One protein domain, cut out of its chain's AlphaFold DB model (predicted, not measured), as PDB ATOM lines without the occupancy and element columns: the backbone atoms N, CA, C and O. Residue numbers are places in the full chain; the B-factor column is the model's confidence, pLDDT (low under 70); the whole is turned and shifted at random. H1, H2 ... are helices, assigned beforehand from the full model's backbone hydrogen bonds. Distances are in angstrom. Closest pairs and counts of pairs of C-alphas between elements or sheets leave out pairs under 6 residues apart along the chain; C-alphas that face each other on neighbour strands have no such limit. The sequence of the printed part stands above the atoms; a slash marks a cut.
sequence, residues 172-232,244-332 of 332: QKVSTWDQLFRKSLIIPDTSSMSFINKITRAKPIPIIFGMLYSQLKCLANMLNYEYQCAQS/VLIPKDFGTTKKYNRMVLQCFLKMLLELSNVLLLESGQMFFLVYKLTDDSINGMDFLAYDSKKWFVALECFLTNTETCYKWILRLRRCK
ATOM      1  N   GLN A 172     142.474 147.913 155.588       52.75
ATOM      2  CA  GLN A 172     142.432 146.783 156.515       52.75
ATOM      3  C   GLN A 172     141.024 146.196 156.713       52.75
ATOM      4  O   GLN A 172     140.882 144.985 156.645       52.75
ATOM      5  N   LYS A 173     139.967 147.003 156.899       54.16
ATOM      6  CA  LYS A 173     138.589 146.494 157.053       54.16
ATOM      7  C   LYS A 173     138.037 145.912 155.755       54.16
ATOM      8  O   LYS A 173     137.383 144.877 155.807       54.16
ATOM      9  N   VAL A 174     138.325 146.537 154.609       58.12
ATOM     10  CA  VAL A 174     137.953 145.975 153.297       58.12
ATOM     11  C   VAL A 174     138.689 144.659 153.071       58.12
ATOM     12  O   VAL A 174     138.039 143.679 152.757       58.12
ATOM     13  N   SER A 175     139.990 144.593 153.370       62.41
ATOM     14  CA  SER A 175     140.777 143.356 153.298       62.41
ATOM     15  C   SER A 175     140.240 142.258 154.225       62.41
ATOM     16  O   SER A 175     140.167 141.102 153.816       62.41
ATOM     17  N   THR A 176     139.859 142.575 155.468       65.00
ATOM     18  CA  THR A 176     139.283 141.587 156.398       65.00
ATOM     19  C   THR A 176     137.910 141.100 155.929       65.00
ATOM     20  O   THR A 176     137.598 139.919 156.062       65.00
ATOM     21  N   TRP A 177     137.083 141.978 155.357       69.62
ATOM     22  CA  TRP A 177     135.790 141.593 154.791       69.62
ATOM     23  C   TRP A 177     135.946 140.799 153.494       69.62
ATOM     24  O   TRP A 177     135.328 139.749 153.360       69.62
ATOM     25  N   ASP A 178     136.839 141.215 152.597       71.94
ATOM     26  CA  ASP A 178     137.199 140.466 151.394       71.94
ATOM     27  C   ASP A 178     137.661 139.056 151.766       71.94
ATOM     28  O   ASP A 178     137.243 138.089 151.141       71.94
ATOM     29  N   GLN A 179     138.473 138.907 152.820       73.38
ATOM     30  CA  GLN A 179     138.837 137.592 153.347       73.38
ATOM     31  C   GLN A 179     137.614 136.821 153.861       73.38
ATOM     32  O   GLN A 179     137.443 135.665 153.490       73.38
ATOM     33  N   LEU A 180     136.724 137.433 154.646       77.12
ATOM     34  CA  LEU A 180     135.522 136.762 155.163       77.12
ATOM     35  C   LEU A 180     134.616 136.205 154.048       77.12
ATOM     36  O   LEU A 180     134.029 135.139 154.228       77.12
ATOM     37  N   PHE A 181     134.508 136.895 152.908       79.38
ATOM     38  CA  PHE A 181     133.680 136.483 151.765       79.38
ATOM     39  C   PHE A 181     134.451 135.713 150.674       79.38
ATOM     40  O   PHE A 181     133.849 135.295 149.684       79.38
ATOM     41  N   ARG A 182     135.759 135.456 150.844       74.81
ATOM     42  CA  ARG A 182     136.531 134.592 149.934       74.81
ATOM     43  C   ARG A 182     136.085 133.141 150.073       74.81
ATOM     44  O   ARG A 182     136.371 132.478 151.071       74.81
ATOM     45  N   LYS A 183     135.464 132.624 149.012       70.88
ATOM     46  CA  LYS A 183     135.052 131.217 148.884       70.88
ATOM     47  C   LYS A 183     136.182 130.248 149.198       70.88
ATOM     48  O   LYS A 183     135.958 129.331 149.977       70.88
ATOM     49  N   SER A 184     137.387 130.533 148.698       65.06
ATOM     50  CA  SER A 184     138.592 129.710 148.865       65.06
ATOM     51  C   SER A 184     138.975 129.423 150.327       65.06
ATOM     52  O   SER A 184     139.663 128.443 150.613       65.06
ATOM     53  N   LEU A 185     138.511 130.246 151.281       64.38
ATOM     54  CA  LEU A 185     138.746 130.049 152.715       64.38
ATOM     55  C   LEU A 185     137.729 129.118 153.387       64.38
ATOM     56  O   LEU A 185     138.014 128.586 154.463       64.38
ATOM     57  N   ILE A 186     136.549 128.923 152.801       64.38
ATOM     58  CA  ILE A 186     135.503 128.012 153.305       64.38
ATOM     59  C   ILE A 186     135.528 126.708 152.507       64.38
ATOM     60  O   ILE A 186     135.418 125.621 153.073       64.38
ATOM     61  N   ILE A 187     135.739 126.841 151.203       63.03
ATOM     62  CA  ILE A 187     135.801 125.798 150.199       63.03
ATOM     63  C   ILE A 187     137.181 125.874 149.537       63.03
ATOM     64  O   ILE A 187     137.420 126.839 148.827       63.03
ATOM     65  N   PRO A 188     138.108 124.926 149.744       57.38
ATOM     66  CA  PRO A 188     139.411 124.985 149.079       57.38
ATOM     67  C   PRO A 188     139.264 124.849 147.552       57.38
ATOM     68  O   PRO A 188     138.580 123.943 147.082       57.38
ATOM     69  N   ASP A 189     139.931 125.709 146.777       53.00
ATOM     70  CA  ASP A 189     139.914 125.669 145.307       53.00
ATOM     71  C   ASP A 189     140.617 124.400 144.803       53.00
ATOM     72  O   ASP A 189     141.839 124.332 144.859       53.00
ATOM     73  N   THR A 190     139.896 123.378 144.326       49.53
ATOM     74  CA  THR A 190     140.471 122.336 143.445       49.53
ATOM     75  C   THR A 190     139.413 121.476 142.745       49.53
ATOM     76  O   THR A 190     138.435 121.013 143.323       49.53
ATOM     77  N   SER A 191     139.689 121.192 141.478       49.06
ATOM     78  CA  SER A 191     138.884 120.504 140.467       49.06
ATOM     79  C   SER A 191     138.854 118.964 140.565       49.06
ATOM     80  O   SER A 191     138.906 118.288 139.541       49.06
ATOM     81  N   SER A 192     138.767 118.348 141.758       45.69
ATOM     82  CA  SER A 192     138.744 116.869 141.837       45.69
ATOM     83  C   SER A 192     137.797 116.261 142.881       45.69
ATOM     84  O   SER A 192     137.806 116.604 144.059       45.69
ATOM     85  N   MET A 193     137.025 115.264 142.435       44.28
ATOM     86  CA  MET A 193     135.990 114.465 143.124       44.28
ATOM     87  C   MET A 193     136.423 113.686 144.392       44.28
ATOM     88  O   MET A 193     135.662 112.865 144.900       44.28
ATOM     89  N   SER A 194     137.602 113.940 144.968       47.66
ATOM     90  CA  SER A 194     138.068 113.291 146.215       47.66
ATOM     91  C   SER A 194     137.596 113.999 147.509       47.66
ATOM     92  O   SER A 194     138.076 113.727 148.610       47.66
ATOM     93  N   PHE A 195     136.618 114.901 147.370       50.84
ATOM     94  CA  PHE A 195     136.301 116.026 148.260       50.84
ATOM     95  C   PHE A 195     135.732 115.682 149.650       50.84
ATOM     96  O   PHE A 195     136.066 116.329 150.645       50.84
ATOM     97  N   ILE A 196     134.883 114.660 149.761       49.50
ATOM     98  CA  ILE A 196     134.018 114.506 150.949       49.50
ATOM     99  C   ILE A 196     134.801 114.112 152.203       49.50
ATOM    100  O   ILE A 196     134.512 114.620 153.287       49.50
ATOM    101  N   ASN A 197     135.839 113.284 152.059       48.97
ATOM    102  CA  ASN A 197     136.653 112.829 153.190       48.97
ATOM    103  C   ASN A 197     137.721 113.845 153.623       48.97
ATOM    104  O   ASN A 197     138.219 113.746 154.740       48.97
ATOM    105  N   LYS A 198     138.088 114.817 152.774       49.56
ATOM    106  CA  LYS A 198     139.097 115.838 153.112       49.56
ATOM    107  C   LYS A 198     138.492 117.059 153.804       49.56
ATOM    108  O   LYS A 198     139.102 117.567 154.733       49.56
ATOM    109  N   ILE A 199     137.290 117.494 153.429       50.81
ATOM    110  CA  ILE A 199     136.661 118.686 154.027       50.81
ATOM    111  C   ILE A 199     136.048 118.413 155.395       50.81
ATOM    112  O   ILE A 199     136.284 119.187 156.319       50.81
ATOM    113  N   THR A 200     135.352 117.284 155.566       50.03
ATOM    114  CA  THR A 200     134.856 116.874 156.894       50.03
ATOM    115  C   THR A 200     135.994 116.608 157.882       50.03
ATOM    116  O   THR A 200     135.806 116.794 159.081       50.03
ATOM    117  N   ARG A 201     137.193 116.242 157.396       50.88
ATOM    118  CA  ARG A 201     138.414 116.125 158.212       50.88
ATOM    119  C   ARG A 201     139.161 117.450 158.425       50.88
ATOM    120  O   ARG A 201     139.899 117.545 159.397       50.88
ATOM    121  N   ALA A 202     138.991 118.454 157.560       52.06
ATOM    122  CA  ALA A 202     139.732 119.719 157.630       52.06
ATOM    123  C   ALA A 202     139.002 120.835 158.400       52.06
ATOM    124  O   ALA A 202     139.661 121.642 159.052       52.06
ATOM    125  N   LYS A 203     137.660 120.902 158.353       62.97
ATOM    126  CA  LYS A 203     136.859 121.859 159.141       62.97
ATOM    127  C   LYS A 203     135.559 121.214 159.644       62.97
ATOM    128  O   LYS A 203     134.723 120.830 158.826       62.97
ATOM    129  N   PRO A 204     135.341 121.129 160.969       71.81
ATOM    130  CA  PRO A 204     134.070 120.687 161.535       71.81
ATOM    131  C   PRO A 204     132.881 121.516 161.021       71.81
ATOM    132  O   PRO A 204     132.961 122.740 160.943       71.81
ATOM    133  N   ILE A 205     131.750 120.858 160.739       74.38
ATOM    134  CA  ILE A 205     130.485 121.488 160.303       74.38
ATOM    135  C   ILE A 205     130.065 122.687 161.185       74.38
ATOM    136  O   ILE A 205     129.668 123.709 160.621       74.38
ATOM    137  N   PRO A 206     130.220 122.654 162.527       75.88
ATOM    138  CA  PRO A 206     129.940 123.817 163.373       75.88
ATOM    139  C   PRO A 206     130.756 125.066 163.022       75.88
ATOM    140  O   PRO A 206     130.240 126.180 163.091       75.88
ATOM    141  N   ILE A 207     132.013 124.897 162.594       72.12
ATOM    142  CA  ILE A 207     132.866 126.011 162.161       72.12
ATOM    143  C   ILE A 207     132.329 126.602 160.859       72.12
ATOM    144  O   ILE A 207     132.236 127.820 160.740       72.12
ATOM    145  N   ILE A 208     131.922 125.753 159.910       77.12
ATOM    146  CA  ILE A 208     131.313 126.198 158.649       77.12
ATOM    147  C   ILE A 208     130.054 127.018 158.947       77.12
ATOM    148  O   ILE A 208     129.912 128.124 158.433       77.12
ATOM    149  N   PHE A 209     129.187 126.550 159.847       83.12
ATOM    150  CA  PHE A 209     127.983 127.293 160.236       83.12
ATOM    151  C   PHE A 209     128.320 128.620 160.925       83.12
ATOM    152  O   PHE A 209     127.693 129.637 160.634       83.12
ATOM    153  N   GLY A 210     129.351 128.645 161.776       75.38
ATOM    154  CA  GLY A 210     129.883 129.873 162.374       75.38
ATOM    155  C   GLY A 210     130.356 130.891 161.337       75.38
ATOM    156  O   GLY A 210     130.074 132.084 161.471       75.38
ATOM    157  N   MET A 211     131.024 130.431 160.277       78.12
ATOM    158  CA  MET A 211     131.473 131.287 159.176       78.12
ATOM    159  C   MET A 211     130.290 131.846 158.374       78.12
ATOM    160  O   MET A 211     130.244 133.052 158.143       78.12
ATOM    161  N   LEU A 212     129.303 131.011 158.027       84.19
ATOM    162  CA  LEU A 212     128.090 131.443 157.317       84.19
ATOM    163  C   LEU A 212     127.282 132.463 158.129       84.19
ATOM    164  O   LEU A 212     126.881 133.506 157.612       84.19
ATOM    165  N   TYR A 213     127.098 132.204 159.425       83.12
ATOM    166  CA  TYR A 213     126.417 133.133 160.321       83.12
ATOM    167  C   TYR A 213     127.159 134.472 160.424       83.12
ATOM    168  O   TYR A 213     126.542 135.536 160.371       83.12
ATOM    169  N   SER A 214     128.491 134.433 160.516       79.62
ATOM    170  CA  SER A 214     129.324 135.640 160.565       79.62
ATOM    171  C   SER A 214     129.228 136.457 159.276       79.62
ATOM    172  O   SER A 214     129.152 137.682 159.349       79.62
ATOM    173  N   GLN A 215     129.183 135.802 158.109       83.94
ATOM    174  CA  GLN A 215     128.958 136.457 156.817       83.94
ATOM    175  C   GLN A 215     127.605 137.175 156.780       83.94
ATOM    176  O   GLN A 215     127.561 138.371 156.503       83.94
ATOM    177  N   LEU A 216     126.514 136.486 157.128       85.69
ATOM    178  CA  LEU A 216     125.168 137.074 157.146       85.69
ATOM    179  C   LEU A 216     125.067 138.246 158.130       85.69
ATOM    180  O   LEU A 216     124.611 139.330 157.772       85.69
ATOM    181  N   LYS A 217     125.575 138.081 159.356       81.94
ATOM    182  CA  LYS A 217     125.600 139.154 160.359       81.94
ATOM    183  C   LYS A 217     126.437 140.350 159.902       81.94
ATOM    184  O   LYS A 217     126.077 141.495 160.160       81.94
ATOM    185  N   CYS A 218     127.548 140.099 159.209       81.19
ATOM    186  CA  CYS A 218     128.367 141.151 158.624       81.19
ATOM    187  C   CYS A 218     127.598 141.927 157.545       81.19
ATOM    188  O   CYS A 218     127.600 143.155 157.597       81.19
ATOM    189  N   LEU A 219     126.886 141.242 156.641       86.31
ATOM    190  CA  LEU A 219     126.055 141.877 155.609       86.31
ATOM    191  C   LEU A 219     124.938 142.737 156.215       86.31
ATOM    192  O   LEU A 219     124.759 143.880 155.804       86.31
ATOM    193  N   ALA A 220     124.238 142.232 157.229       82.94
ATOM    194  CA  ALA A 220     123.196 142.983 157.926       82.94
ATOM    195  C   ALA A 220     123.752 144.221 158.649       82.94
ATOM    196  O   ALA A 220     123.235 145.324 158.480       82.94
ATOM    197  N   ASN A 221     124.894 144.095 159.332       81.12
ATOM    198  CA  ASN A 221     125.599 145.243 159.911       81.12
ATOM    199  C   ASN A 221     126.049 146.254 158.839       81.12
ATOM    200  O   ASN A 221     126.010 147.461 159.060       81.12
ATOM    201  N   MET A 222     126.457 145.786 157.654       79.12
ATOM    202  CA  MET A 222     126.751 146.644 156.499       79.12
ATOM    203  C   MET A 222     125.501 147.270 155.871       79.12
ATOM    204  O   MET A 222     125.628 148.036 154.926       79.12
ATOM    205  N   LEU A 223     124.302 146.991 156.357       79.56
ATOM    206  CA  LEU A 223     123.078 147.680 155.954       79.56
ATOM    207  C   LEU A 223     122.418 148.405 157.132       79.56
ATOM    208  O   LEU A 223     121.417 149.074 156.926       79.56
ATOM    209  N   ASN A 224     122.995 148.320 158.340       81.00
ATOM    210  CA  ASN A 224     122.322 148.679 159.595       81.00
ATOM    211  C   ASN A 224     120.937 148.011 159.708       81.00
ATOM    212  O   ASN A 224     119.974 148.633 160.146       81.00
ATOM    213  N   TYR A 225     120.850 146.754 159.273       80.56
ATOM    214  CA  TYR A 225     119.630 145.959 159.256       80.56
ATOM    215  C   TYR A 225     119.670 144.891 160.347       80.56
ATOM    216  O   TYR A 225     120.728 144.330 160.639       80.56
ATOM    217  N   GLU A 226     118.511 144.572 160.911       82.44
ATOM    218  CA  GLU A 226     118.346 143.480 161.861       82.44
ATOM    219  C   GLU A 226     117.391 142.437 161.283       82.44
ATOM    220  O   GLU A 226     116.301 142.770 160.826       82.44
ATOM    221  N   TYR A 227     117.822 141.173 161.288       79.25
ATOM    222  CA  TYR A 227     117.050 140.081 160.706       79.25
ATOM    223  C   TYR A 227     115.807 139.769 161.533       79.25
ATOM    224  O   TYR A 227     115.914 139.274 162.658       79.25
ATOM    225  N   GLN A 228     114.638 139.943 160.931       73.69
ATOM    226  CA  GLN A 228     113.352 139.606 161.526       73.69
ATOM    227  C   GLN A 228     113.219 138.092 161.711       73.69
ATOM    228  O   GLN A 228     112.759 137.632 162.753       73.69
ATOM    229  N   CYS A 229     113.716 137.290 160.762       68.00
ATOM    230  CA  CYS A 229     113.681 135.828 160.882       68.00
ATOM    231  C   CYS A 229     114.582 135.253 161.996       68.00
ATOM    232  O   CYS A 229     114.428 134.083 162.349       68.00
ATOM    233  N   ALA A 230     115.503 136.052 162.550       58.12
ATOM    234  CA  ALA A 230     116.412 135.657 163.631       58.12
ATOM    235  C   ALA A 230     116.064 136.307 164.988       58.12
ATOM    236  O   ALA A 230     116.744 136.041 165.983       58.12
ATOM    237  N   GLN A 231     115.022 137.144 165.042       51.75
ATOM    238  CA  GLN A 231     114.570 137.856 166.233       51.75
ATOM    239  C   GLN A 231     113.157 137.420 166.631       51.75
ATOM    240  O   GLN A 231     112.163 137.945 166.149       51.75
ATOM    241  N   SER A 232     113.055 136.497 167.587       38.97
ATOM    242  CA  SER A 232     111.971 136.568 168.568       38.97
ATOM    243  C   SER A 232     112.393 135.869 169.860       38.97
ATOM    244  O   SER A 232     112.692 134.676 169.933       38.97
ATOM    245  N   VAL A 244     115.987 130.785 167.435       57.44
ATOM    246  CA  VAL A 244     117.147 131.515 167.961       57.44
ATOM    247  C   VAL A 244     118.434 130.801 167.547       57.44
ATOM    248  O   VAL A 244     118.700 129.664 167.941       57.44
ATOM    249  N   LEU A 245     119.255 131.493 166.758       62.59
ATOM    250  CA  LEU A 245     120.589 131.036 166.380       62.59
ATOM    251  C   LEU A 245     121.556 131.223 167.556       62.59
ATOM    252  O   LEU A 245     121.971 132.344 167.848       62.59
ATOM    253  N   ILE A 246     121.943 130.125 168.206       65.25
ATOM    254  CA  ILE A 246     122.956 130.115 169.265       65.25
ATOM    255  C   ILE A 246     124.223 129.472 168.686       65.25
ATOM    256  O   ILE A 246     124.263 128.255 168.510       65.25
ATOM    257  N   PRO A 247     125.290 130.246 168.402       61.94
ATOM    258  CA  PRO A 247     126.504 129.707 167.783       61.94
ATOM    259  C   PRO A 247     127.192 128.594 168.585       61.94
ATOM    260  O   PRO A 247     127.902 127.775 168.008       61.94
ATOM    261  N   LYS A 248     126.977 128.553 169.910       62.00
ATOM    262  CA  LYS A 248     127.496 127.503 170.803       62.00
ATOM    263  C   LYS A 248     126.827 126.140 170.584       62.00
ATOM    264  O   LYS A 248     127.437 125.126 170.901       62.00
ATOM    265  N   ASP A 249     125.630 126.121 169.998       65.81
ATOM    266  CA  ASP A 249     124.806 124.915 169.854       65.81
ATOM    267  C   ASP A 249     124.907 124.300 168.447       65.81
ATOM    268  O   ASP A 249     124.229 123.315 168.127       65.81
ATOM    269  N   PHE A 250     125.763 124.849 167.578       73.25
ATOM    270  CA  PHE A 250     126.027 124.283 166.257       73.25
ATOM    271  C   PHE A 250     126.650 122.887 166.384       73.25
ATOM    272  O   PHE A 250     127.658 122.701 167.061       73.25
ATOM    273  N   GLY A 251     126.070 121.893 165.705       62.69
ATOM    274  CA  GLY A 251     126.545 120.507 165.766       62.69
ATOM    275  C   GLY A 251     125.884 119.626 166.826       62.69
ATOM    276  O   GLY A 251     126.180 118.437 166.854       62.69
ATOM    277  N   THR A 252     124.975 120.160 167.649       70.88
ATOM    278  CA  THR A 252     124.318 119.416 168.744       70.88
ATOM    279  C   THR A 252     123.423 118.278 168.252       70.88
ATOM    280  O   THR A 252     123.542 117.147 168.712       70.88
ATOM    281  N   THR A 253     122.522 118.546 167.301       78.31
ATOM    282  CA  THR A 253     121.634 117.525 166.721       78.31
ATOM    283  C   THR A 253     121.435 117.736 165.223       78.31
ATOM    284  O   THR A 253     121.436 118.864 164.726       78.31
ATOM    285  N   LYS A 254     121.183 116.647 164.476       79.25
ATOM    286  CA  LYS A 254     120.865 116.736 163.038       79.25
ATOM    287  C   LYS A 254     119.647 117.625 162.764       79.25
ATOM    288  O   LYS A 254     119.651 118.366 161.786       79.25
ATOM    289  N   LYS A 255     118.634 117.568 163.635       80.62
ATOM    290  CA  LYS A 255     117.415 118.382 163.542       80.62
ATOM    291  C   LYS A 255     117.718 119.872 163.724       80.62
ATOM    292  O   LYS A 255     117.286 120.666 162.898       80.62
ATOM    293  N   TYR A 256     118.507 120.233 164.739       79.06
ATOM    294  CA  TYR A 256     118.916 121.620 164.973       79.06
ATOM    295  C   TYR A 256     119.731 122.172 163.799       79.06
ATOM    296  O   TYR A 256     119.417 123.235 163.280       79.06
ATOM    297  N   ASN A 257     120.702 121.405 163.293       80.88
ATOM    298  CA  ASN A 257     121.522 121.816 162.149       80.88
ATOM    299  C   ASN A 257     120.692 122.088 160.883       80.88
ATOM    300  O   ASN A 257     120.975 123.041 160.161       80.88
ATOM    301  N   ARG A 258     119.642 121.296 160.629       83.62
ATOM    302  CA  ARG A 258     118.701 121.560 159.527       83.62
ATOM    303  C   ARG A 258     117.940 122.872 159.727       83.62
ATOM    304  O   ARG A 258     117.832 123.648 158.787       83.62
ATOM    305  N   MET A 259     117.478 123.152 160.946       82.44
ATOM    306  CA  MET A 259     116.809 124.420 161.263       82.44
ATOM    307  C   MET A 259     117.750 125.627 161.116       82.44
ATOM    308  O   MET A 259     117.339 126.654 160.584       82.44
ATOM    309  N   VAL A 260     119.024 125.492 161.512       82.75
ATOM    310  CA  VAL A 260     120.062 126.519 161.306       82.75
ATOM    311  C   VAL A 260     120.241 126.833 159.820       82.75
ATOM    312  O   VAL A 260     120.209 127.997 159.432       82.75
ATOM    313  N   LEU A 261     120.385 125.806 158.981       86.31
ATOM    314  CA  LEU A 261     120.570 125.976 157.536       86.31
ATOM    315  C   LEU A 261     119.342 126.589 156.860       86.31
ATOM    316  O   LEU A 261     119.482 127.474 156.019       86.31
ATOM    317  N   GLN A 262     118.146 126.182 157.282       87.62
ATOM    318  CA  GLN A 262     116.898 126.795 156.836       87.62
ATOM    319  C   GLN A 262     116.823 128.277 157.233       87.62
ATOM    320  O   GLN A 262     116.427 129.121 156.431       87.62
ATOM    321  N   CYS A 263     117.250 128.622 158.451       85.88
ATOM    322  CA  CYS A 263     117.331 130.010 158.904       85.88
ATOM    323  C   CYS A 263     118.337 130.817 158.067       85.88
ATOM    324  O   CYS A 263     118.027 131.929 157.656       85.88
ATOM    325  N   PHE A 264     119.495 130.247 157.713       90.06
ATOM    326  CA  PHE A 264     120.464 130.916 156.836       90.06
ATOM    327  C   PHE A 264     119.908 131.215 155.438       90.06
ATOM    328  O   PHE A 264     120.160 132.301 154.915       90.06
ATOM    329  N   LEU A 265     119.134 130.298 154.842       89.44
ATOM    330  CA  LEU A 265     118.448 130.556 153.569       89.44
ATOM    331  C   LEU A 265     117.443 131.705 153.699       89.44
ATOM    332  O   LEU A 265     117.439 132.603 152.857       89.44
ATOM    333  N   LYS A 266     116.649 131.719 154.777       87.94
ATOM    334  CA  LYS A 266     115.687 132.795 155.058       87.94
ATOM    335  C   LYS A 266     116.371 134.144 155.265       87.94
ATOM    336  O   LYS A 266     115.962 135.115 154.642       87.94
ATOM    337  N   MET A 267     117.449 134.196 156.048       88.12
ATOM    338  CA  MET A 267     118.251 135.410 156.243       88.12
ATOM    339  C   MET A 267     118.815 135.928 154.914       88.12
ATOM    340  O   MET A 267     118.804 137.127 154.655       88.12
ATOM    341  N   LEU A 268     119.303 135.043 154.043       90.19
ATOM    342  CA  LEU A 268     119.835 135.446 152.741       90.19
ATOM    343  C   LEU A 268     118.739 135.959 151.792       90.19
ATOM    344  O   LEU A 268     118.961 136.932 151.071       90.19
ATOM    345  N   LEU A 269     117.558 135.337 151.815       89.19
ATOM    346  CA  LEU A 269     116.393 135.790 151.058       89.19
ATOM    347  C   LEU A 269     115.891 137.151 151.564       89.19
ATOM    348  O   LEU A 269     115.683 138.067 150.771       89.19
ATOM    349  N   GLU A 270     115.768 137.316 152.877       88.25
ATOM    350  CA  GLU A 270     115.392 138.575 153.525       88.25
ATOM    351  C   GLU A 270     116.371 139.698 153.158       88.25
ATOM    352  O   GLU A 270     115.952 140.763 152.703       88.25
ATOM    353  N   LEU A 271     117.678 139.424 153.221       88.88
ATOM    354  CA  LEU A 271     118.715 140.363 152.792       88.88
ATOM    355  C   LEU A 271     118.555 140.757 151.315       88.88
ATOM    356  O   LEU A 271     118.743 141.921 150.972       88.88
ATOM    357  N   SER A 272     118.200 139.813 150.439       89.19
ATOM    358  CA  SER A 272     117.990 140.118 149.019       89.19
ATOM    359  C   SER A 272     116.821 141.077 148.786       89.19
ATOM    360  O   SER A 272     116.940 141.988 147.966       89.19
ATOM    361  N   ASN A 273     115.747 140.954 149.570       87.00
ATOM    362  CA  ASN A 273     114.609 141.871 149.520       87.00
ATOM    363  C   ASN A 273     114.985 143.265 150.043       87.00
ATOM    364  O   ASN A 273     114.625 144.268 149.432       87.00
ATOM    365  N   VAL A 274     115.758 143.340 151.133       86.81
ATOM    366  CA  VAL A 274     116.272 144.618 151.655       86.81
ATOM    367  C   VAL A 274     117.158 145.311 150.621       86.81
ATOM    368  O   VAL A 274     117.021 146.508 150.395       86.81
ATOM    369  N   LEU A 275     118.038 144.567 149.944       85.38
ATOM    370  CA  LEU A 275     118.907 145.117 148.901       85.38
ATOM    371  C   LEU A 275     118.137 145.612 147.676       85.38
ATOM    372  O   LEU A 275     118.524 146.624 147.090       85.38
ATOM    373  N   LEU A 276     117.051 144.935 147.304       84.38
ATOM    374  CA  LEU A 276     116.149 145.399 146.254       84.38
ATOM    375  C   LEU A 276     115.505 146.744 146.635       84.38
ATOM    376  O   LEU A 276     115.517 147.674 145.832       84.38
ATOM    377  N   LEU A 277     115.019 146.872 147.874       81.62
ATOM    378  CA  LEU A 277     114.402 148.104 148.380       81.62
ATOM    379  C   LEU A 277     115.405 149.265 148.498       81.62
ATOM    380  O   LEU A 277     115.119 150.370 148.048       81.62
ATOM    381  N   GLU A 278     116.590 149.020 149.062       76.56
ATOM    382  CA  GLU A 278     117.620 150.046 149.300       76.56
ATOM    383  C   GLU A 278     118.287 150.567 148.022       76.56
ATOM    384  O   GLU A 278     118.795 151.691 147.995       76.56
ATOM    385  N   SER A 279     118.351 149.741 146.974       71.06
ATOM    386  CA  SER A 279     119.078 150.091 145.752       71.06
ATOM    387  C   SER A 279     118.263 150.884 144.739       71.06
ATOM    388  O   SER A 279     118.862 151.539 143.886       71.06
ATOM    389  N   GLY A 280     116.928 150.803 144.776       64.44
ATOM    390  CA  GLY A 280     116.059 151.347 143.721       64.44
ATOM    391  C   GLY A 280     116.313 150.745 142.325       64.44
ATOM    392  O   GLY A 280     115.726 151.193 141.344       64.44
ATOM    393  N   GLN A 281     117.189 149.740 142.226       68.56
ATOM    394  CA  GLN A 281     117.553 149.002 141.021       68.56
ATOM    395  C   GLN A 281     117.201 147.527 141.215       68.56
ATOM    396  O   GLN A 281     117.080 147.037 142.333       68.56
ATOM    397  N   MET A 282     117.073 146.795 140.113       72.12
ATOM    398  CA  MET A 282     116.772 145.366 140.155       72.12
ATOM    399  C   MET A 282     117.983 144.566 140.670       72.12
ATOM    400  O   MET A 282     118.887 144.232 139.904       72.12
ATOM    401  N   PHE A 283     118.011 144.271 141.974       83.56
ATOM    402  CA  PHE A 283     118.954 143.329 142.585       83.56
ATOM    403  C   PHE A 283     118.388 141.907 142.555       83.56
ATOM    404  O   PHE A 283     117.258 141.673 142.978       83.56
ATOM    405  N   PHE A 284     119.208 140.943 142.128       83.62
ATOM    406  CA  PHE A 284     118.874 139.523 142.172       83.62
ATOM    407  C   PHE A 284     120.044 138.701 142.703       83.62
ATOM    408  O   PHE A 284     121.211 138.988 142.427       83.62
ATOM    409  N   LEU A 285     119.718 137.637 143.433       86.81
ATOM    410  CA  LEU A 285     120.682 136.597 143.770       86.81
ATOM    411  C   LEU A 285     121.055 135.802 142.511       86.81
ATOM    412  O   LEU A 285     120.200 135.531 141.671       86.81
ATOM    413  N   VAL A 286     122.322 135.393 142.408       88.38
ATOM    414  CA  VAL A 286     122.835 134.595 141.277       88.38
ATOM    415  C   VAL A 286     122.142 133.235 141.217       88.38
ATOM    416  O   VAL A 286     121.777 132.759 140.146       88.38
ATOM    417  N   TYR A 287     121.940 132.621 142.381       90.62
ATOM    418  CA  TYR A 287     121.272 131.335 142.522       90.62
ATOM    419  C   TYR A 287     119.933 131.496 143.230       90.62
ATOM    420  O   TYR A 287     119.851 132.109 144.297       90.62
ATOM    421  N   LYS A 288     118.890 130.895 142.655       87.88
ATOM    422  CA  LYS A 288     117.532 130.933 143.203       87.88
ATOM    423  C   LYS A 288     117.466 130.204 144.546       87.88
ATOM    424  O   LYS A 288     117.971 129.088 144.669       87.88
ATOM    425  N   LEU A 289     116.812 130.830 145.521       89.19
ATOM    426  CA  LEU A 289     116.542 130.256 146.837       89.19
ATOM    427  C   LEU A 289     115.099 129.756 146.930       89.19
ATOM    428  O   LEU A 289     114.188 130.322 146.325       89.19
ATOM    429  N   THR A 290     114.918 128.713 147.726       85.81
ATOM    430  CA  THR A 290     113.635 128.222 148.244       85.81
ATOM    431  C   THR A 290     113.803 127.951 149.743       85.81
ATOM    432  O   THR A 290     114.882 128.193 150.286       85.81
ATOM    433  N   ASP A 291     112.765 127.458 150.418       78.56
ATOM    434  CA  ASP A 291     112.814 127.224 151.867       78.56
ATOM    435  C   ASP A 291     113.838 126.160 152.295       78.56
ATOM    436  O   ASP A 291     114.335 126.203 153.419       78.56
ATOM    437  N   ASP A 292     114.163 125.211 151.419       85.38
ATOM    438  CA  ASP A 292     115.022 124.059 151.703       85.38
ATOM    439  C   ASP A 292     116.152 123.856 150.681       85.38
ATOM    440  O   ASP A 292     117.145 123.182 150.971       85.38
ATOM    441  N   SER A 293     116.047 124.466 149.498       88.56
ATOM    442  CA  SER A 293     117.004 124.282 148.411       88.56
ATOM    443  C   SER A 293     117.585 125.588 147.868       88.56
ATOM    444  O   SER A 293     116.957 126.653 147.896       88.56
ATOM    445  N   ILE A 294     118.792 125.482 147.316       89.56
ATOM    446  CA  ILE A 294     119.462 126.529 146.545       89.56
ATOM    447  C   ILE A 294     119.828 125.978 145.170       89.56
ATOM    448  O   ILE A 294     120.462 124.933 145.054       89.56
ATOM    449  N   ASN A 295     119.394 126.669 144.115       88.81
ATOM    450  CA  ASN A 295     119.556 126.228 142.728       88.81
ATOM    451  C   ASN A 295     119.054 124.786 142.475       88.81
ATOM    452  O   ASN A 295     119.673 124.023 141.737       88.81
ATOM    453  N   GLY A 296     117.963 124.386 143.144       84.12
ATOM    454  CA  GLY A 296     117.395 123.034 143.055       84.12
ATOM    455  C   GLY A 296     118.181 121.947 143.801       84.12
ATOM    456  O   GLY A 296     117.857 120.769 143.673       84.12
ATOM    457  N   MET A 297     119.207 122.313 144.575       87.31
ATOM    458  CA  MET A 297     119.971 121.394 145.421       87.31
ATOM    459  C   MET A 297     119.560 121.536 146.883       87.31
ATOM    460  O   MET A 297     119.532 122.648 147.409       87.31
ATOM    461  N   ASP A 298     119.292 120.410 147.541       87.56
ATOM    462  CA  ASP A 298     118.951 120.359 148.965       87.56
ATOM    463  C   ASP A 298     120.106 120.910 149.819       87.56
ATOM    464  O   ASP A 298     121.195 120.329 149.898       87.56
ATOM    465  N   PHE A 299     119.856 122.057 150.450       88.38
ATOM    466  CA  PHE A 299     120.818 122.733 151.310       88.38
ATOM    467  C   PHE A 299     120.711 122.271 152.767       88.38
ATOM    468  O   PHE A 299     121.624 122.518 153.551       88.38
ATOM    469  N   LEU A 300     119.636 121.584 153.154       87.25
ATOM    470  CA  LEU A 300     119.440 121.070 154.511       87.25
ATOM    471  C   LEU A 300     120.148 119.722 154.715       87.25
ATOM    472  O   LEU A 300     120.506 119.369 155.846       87.25
ATOM    473  N   ALA A 301     120.380 118.968 153.639       84.56
ATOM    474  CA  ALA A 301     121.101 117.696 153.646       84.56
ATOM    475  C   ALA A 301     122.629 117.864 153.749       84.56
ATOM    476  O   ALA A 301     123.366 117.421 152.872       84.56
ATOM    477  N   TYR A 302     123.126 118.470 154.832       77.19
ATOM    478  CA  TYR A 302     124.561 118.751 155.019       77.19
ATOM    479  C   TYR A 302     125.473 117.522 155.135       77.19
ATOM    480  O   TYR A 302     126.691 117.637 155.006       77.19
ATOM    481  N   ASP A 303     124.899 116.344 155.370       72.94
ATOM    482  CA  ASP A 303     125.578 115.050 155.335       72.94
ATOM    483  C   ASP A 303     125.641 114.436 153.921       72.94
ATOM    484  O   ASP A 303     126.290 113.408 153.713       72.94
ATOM    485  N   SER A 304     125.017 115.073 152.925       79.38
ATOM    486  CA  SER A 304     125.043 114.635 151.533       79.38
ATOM    487  C   SER A 304     126.365 114.961 150.844       79.38
ATOM    488  O   SER A 304     126.910 116.061 150.943       79.38
ATOM    489  N   LYS A 305     126.811 114.030 149.998       71.31
ATOM    490  CA  LYS A 305     127.962 114.199 149.098       71.31
ATOM    491  C   LYS A 305     127.842 115.422 148.180       71.31
ATOM    492  O   LYS A 305     128.858 115.973 147.771       71.31
ATOM    493  N   LYS A 306     126.610 115.825 147.847       73.31
ATOM    494  CA  LYS A 306     126.306 116.938 146.934       73.31
ATOM    495  C   LYS A 306     126.066 118.270 147.650       73.31
ATOM    496  O   LYS A 306     126.002 119.296 146.981       73.31
ATOM    497  N   TRP A 307     125.975 118.274 148.982       82.81
ATOM    498  CA  TRP A 307     125.692 119.487 149.760       82.81
ATOM    499  C   TRP A 307     126.707 120.596 149.526       82.81
ATOM    500  O   TRP A 307     126.397 121.779 149.563       82.81
ATOM    501  N   PHE A 308     127.938 120.206 149.245       77.25
ATOM    502  CA  PHE A 308     129.018 121.143 149.047       77.25
ATOM    503  C   PHE A 308     128.816 122.049 147.820       77.25
ATOM    504  O   PHE A 308     129.185 123.218 147.847       77.25
ATOM    505  N   VAL A 309     128.144 121.540 146.784       82.06
ATOM    506  CA  VAL A 309     127.752 122.333 145.609       82.06
ATOM    507  C   VAL A 309     126.654 123.339 145.991       82.06
ATOM    508  O   VAL A 309     126.684 124.492 145.570       82.06
ATOM    509  N   ALA A 310     125.729 122.947 146.874       85.00
ATOM    510  CA  ALA A 310     124.729 123.852 147.440       85.00
ATOM    511  C   ALA A 310     125.372 124.943 148.328       85.00
ATOM    512  O   ALA A 310     125.002 126.115 148.252       85.00
ATOM    513  N   LEU A 311     126.389 124.582 149.118       85.81
ATOM    514  CA  LEU A 311     127.193 125.519 149.905       85.81
ATOM    515  C   LEU A 311     127.943 126.519 149.020       85.81
ATOM    516  O   LEU A 311     127.954 127.711 149.321       85.81
ATOM    517  N   GLU A 312     128.524 126.073 147.910       83.94
ATOM    518  CA  GLU A 312     129.193 126.951 146.949       83.94
ATOM    519  C   GLU A 312     128.229 127.979 146.336       83.94
ATOM    520  O   GLU A 312     128.548 129.174 146.254       83.94
ATOM    521  N   CYS A 313     127.013 127.553 145.984       86.88
ATOM    522  CA  CYS A 313     125.960 128.468 145.551       86.88
ATOM    523  C   CYS A 313     125.616 129.493 146.643       86.88
ATOM    524  O   CYS A 313     125.474 130.685 146.354       86.88
ATOM    525  N   PHE A 314     125.536 129.063 147.905       89.62
ATOM    526  CA  PHE A 314     125.211 129.941 149.031       89.62
ATOM    527  C   PHE A 314     126.298 131.004 149.244       89.62
ATOM    528  O   PHE A 314     126.011 132.197 149.373       89.62
ATOM    529  N   LEU A 315     127.564 130.589 149.208       86.88
ATOM    530  CA  LEU A 315     128.709 131.492 149.310       86.88
ATOM    531  C   LEU A 315     128.787 132.464 148.130       86.88
ATOM    532  O   LEU A 315     129.151 133.622 148.298       86.88
ATOM    533  N   THR A 316     128.399 132.029 146.932       85.75
ATOM    534  CA  THR A 316     128.327 132.919 145.764       85.75
ATOM    535  C   THR A 316     127.267 133.996 145.928       85.75
ATOM    536  O   THR A 316     127.516 135.158 145.601       85.75
ATOM    537  N   ASN A 317     126.102 133.641 146.462       90.50
ATOM    538  CA  ASN A 317     125.055 134.613 146.737       90.50
ATOM    539  C   ASN A 317     125.481 135.617 147.821       90.50
ATOM    540  O   ASN A 317     125.315 136.816 147.621       90.50
ATOM    541  N   THR A 318     126.095 135.168 148.921       89.06
ATOM    542  CA  THR A 318     126.594 136.076 149.977       89.06
ATOM    543  C   THR A 318     127.730 136.982 149.491       89.06
ATOM    544  O   THR A 318     127.727 138.173 149.799       89.06
ATOM    545  N   GLU A 319     128.651 136.472 148.668       86.94
ATOM    546  CA  GLU A 319     129.690 137.271 148.002       86.94
ATOM    547  C   GLU A 319     129.078 138.314 147.049       86.94
ATOM    548  O   GLU A 319     129.539 139.454 146.981       86.94
ATOM    549  N   THR A 320     128.015 137.949 146.328       87.12
ATOM    550  CA  THR A 320     127.300 138.869 145.433       87.12
ATOM    551  C   THR A 320     126.619 139.981 146.223       87.12
ATOM    552  O   THR A 320     126.789 141.151 145.879       87.12
ATOM    553  N   CYS A 321     125.930 139.646 147.319       87.62
ATOM    554  CA  CYS A 321     125.366 140.627 148.246       87.62
ATOM    555  C   CYS A 321     126.451 141.571 148.781       87.62
ATOM    556  O   CYS A 321     126.278 142.786 148.740       87.62
ATOM    557  N   TYR A 322     127.595 141.035 149.217       87.25
ATOM    558  CA  TYR A 322     128.729 141.830 149.690       87.25
ATOM    559  C   TYR A 322     129.225 142.823 148.627       87.25
ATOM    560  O   TYR A 322     129.289 144.030 148.879       87.25
ATOM    561  N   LYS A 323     129.517 142.337 147.413       84.94
ATOM    562  CA  LYS A 323     129.963 143.178 146.290       84.94
ATOM    563  C   LYS A 323     128.924 144.234 145.927       84.94
ATOM    564  O   LYS A 323     129.293 145.360 145.596       84.94
ATOM    565  N   TRP A 324     127.640 143.893 145.997       84.44
ATOM    566  CA  TRP A 324     126.553 144.823 145.715       84.44
ATOM    567  C   TRP A 324     126.441 145.919 146.775       84.44
ATOM    568  O   TRP A 324     126.402 147.093 146.423       84.44
ATOM    569  N   ILE A 325     126.496 145.572 148.063       83.94
ATOM    570  CA  ILE A 325     126.500 146.545 149.166       83.94
ATOM    571  C   ILE A 325     127.682 147.506 149.039       83.94
ATOM    572  O   ILE A 325     127.520 148.715 149.213       83.94
ATOM    573  N   LEU A 326     128.866 146.993 148.686       79.50
ATOM    574  CA  LEU A 326     130.028 147.837 148.419       79.50
ATOM    575  C   LEU A 326     129.801 148.793 147.243       79.50
ATOM    576  O   LEU A 326     130.245 149.934 147.314       79.50
ATOM    577  N   ARG A 327     129.122 148.357 146.174       77.69
ATOM    578  CA  ARG A 327     128.766 149.225 145.038       77.69
ATOM    579  C   ARG A 327     127.751 150.292 145.441       77.69
ATOM    580  O   ARG A 327     128.008 151.465 145.204       77.69
ATOM    581  N   LEU A 328     126.660 149.914 146.112       73.38
ATOM    582  CA  LEU A 328     125.632 150.851 146.587       73.38
ATOM    583  C   LEU A 328     126.221 151.944 147.474       73.38
ATOM    584  O   LEU A 328     125.893 153.117 147.328       73.38
ATOM    585  N   ARG A 329     127.131 151.562 148.369       66.00
ATOM    586  CA  ARG A 329     127.796 152.497 149.277       66.00
ATOM    587  C   ARG A 329     128.867 153.357 148.611       66.00
ATOM    588  O   ARG A 329     129.286 154.308 149.242       66.00
ATOM    589  N   ARG A 330     129.329 153.036 147.397       59.72
ATOM    590  CA  ARG A 330     130.266 153.873 146.620       59.72
ATOM    591  C   ARG A 330     129.563 154.899 145.723       59.72
ATOM    592  O   ARG A 330     130.240 155.785 145.217       59.72
ATOM    593  N   CYS A 331     128.265 154.726 145.464       45.19
ATOM    594  CA  CYS A 331     127.483 155.581 144.563       45.19
ATOM    595  C   CYS A 331     126.539 156.559 145.284       45.19
ATOM    596  O   CYS A 331     126.082 157.506 144.648       45.19
ATOM    597  N   LYS A 332     126.227 156.322 146.565       43.59
ATOM    598  CA  LYS A 332     125.779 157.382 147.488       43.59
ATOM    599  C   LYS A 332     126.987 158.227 147.891       43.59
ATOM    600  O   LYS A 332     126.770 159.372 148.337       43.59
TER     601      LYS A 332
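Overview. This is residues 172 to 232 and 244 to 332 of the 332 residues of an uncharacterized protein of Entamoeba invadens IP1 (UniProt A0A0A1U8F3). Three helices, H3, H4 and H5, stand side by side in a bundle, running the same way, with their centres at the corners of a triangle. The short H1 packs on H5, the short H2 sits outside the bundle near the end where its three helices begin, residues 189 to 194 stick out as a loop before H2, and residues 280 to 306 lead back from the end of H4 to the start of H5. The printed part has 150 residues with five named helices, H1 to H5 in chain order, and no named strand, and its class is all helix. It is compact, with a radius of gyration of the C-alphas of 15.2 A, and its C-alphas span 46 by 37 by 31 A.

Arrangement. H1, residues 172 to 181, touches H5, residues 307 to 331, at a shallow tilt of 32 degrees, opposite ways; the closest C-alphas are those of Phe 181 and Glu 319, 5.5 A apart. H1 only just touches H3, residues 205 to 221, with 3 pairs of C-alphas within 8 A, the closest those of Leu 180 and Gln 215, 6.8 A apart; the tilt is steep, 51 degrees. H2, residues 196 to 202, touches no helix and meets H3 only through their link. H3 touches H4, residues 254 to 279, at a shallow tilt of 22 degrees, the same way, closest at the C-alphas of Leu 216 and Leu 268, 7.1 A apart. H3 also touches H5, with its residues 215 to 219 alone, at a shallow tilt of 20 degrees; the C-alphas of Leu 219 and Tyr 322 are closest, 6.5 A apart. H4 touches H5 at a shallow tilt of 27 degrees, closest at the C-alphas of Ser 279 and Leu 328, 6.7 A apart. H1 and H4 are apart. Every O i to N i+4 pair is within hydrogen-bond range in H1, H3, H4 and H5; in H2 1 of 3 is, beside 1 of 4 O i to N i+3 pairs.

Along the chain. H1 begins at C-alpha 172, (142.432, 146.783, 156.515). H3 is 24.3 A long, H4 37.6 A and H5 36.5 A. H4 begins at C-alpha 254, (120.865, 116.736, 163.038), and H5 ends at C-alpha 331, (127.483, 155.581, 144.563).

Size, cuts and confidence. The C-alphas of Asn 197 and Lys 332 are the two farthest apart, 46.2 A. Residues 233 to 243 are not printed, and C-alphas 232 and 244 are 7.3 A apart across the cut. The links H1 to H2 and H4 to H5 are long. Mean pLDDT of the printed part is 75.0; 43 residues are under 70, among them 184 to 203.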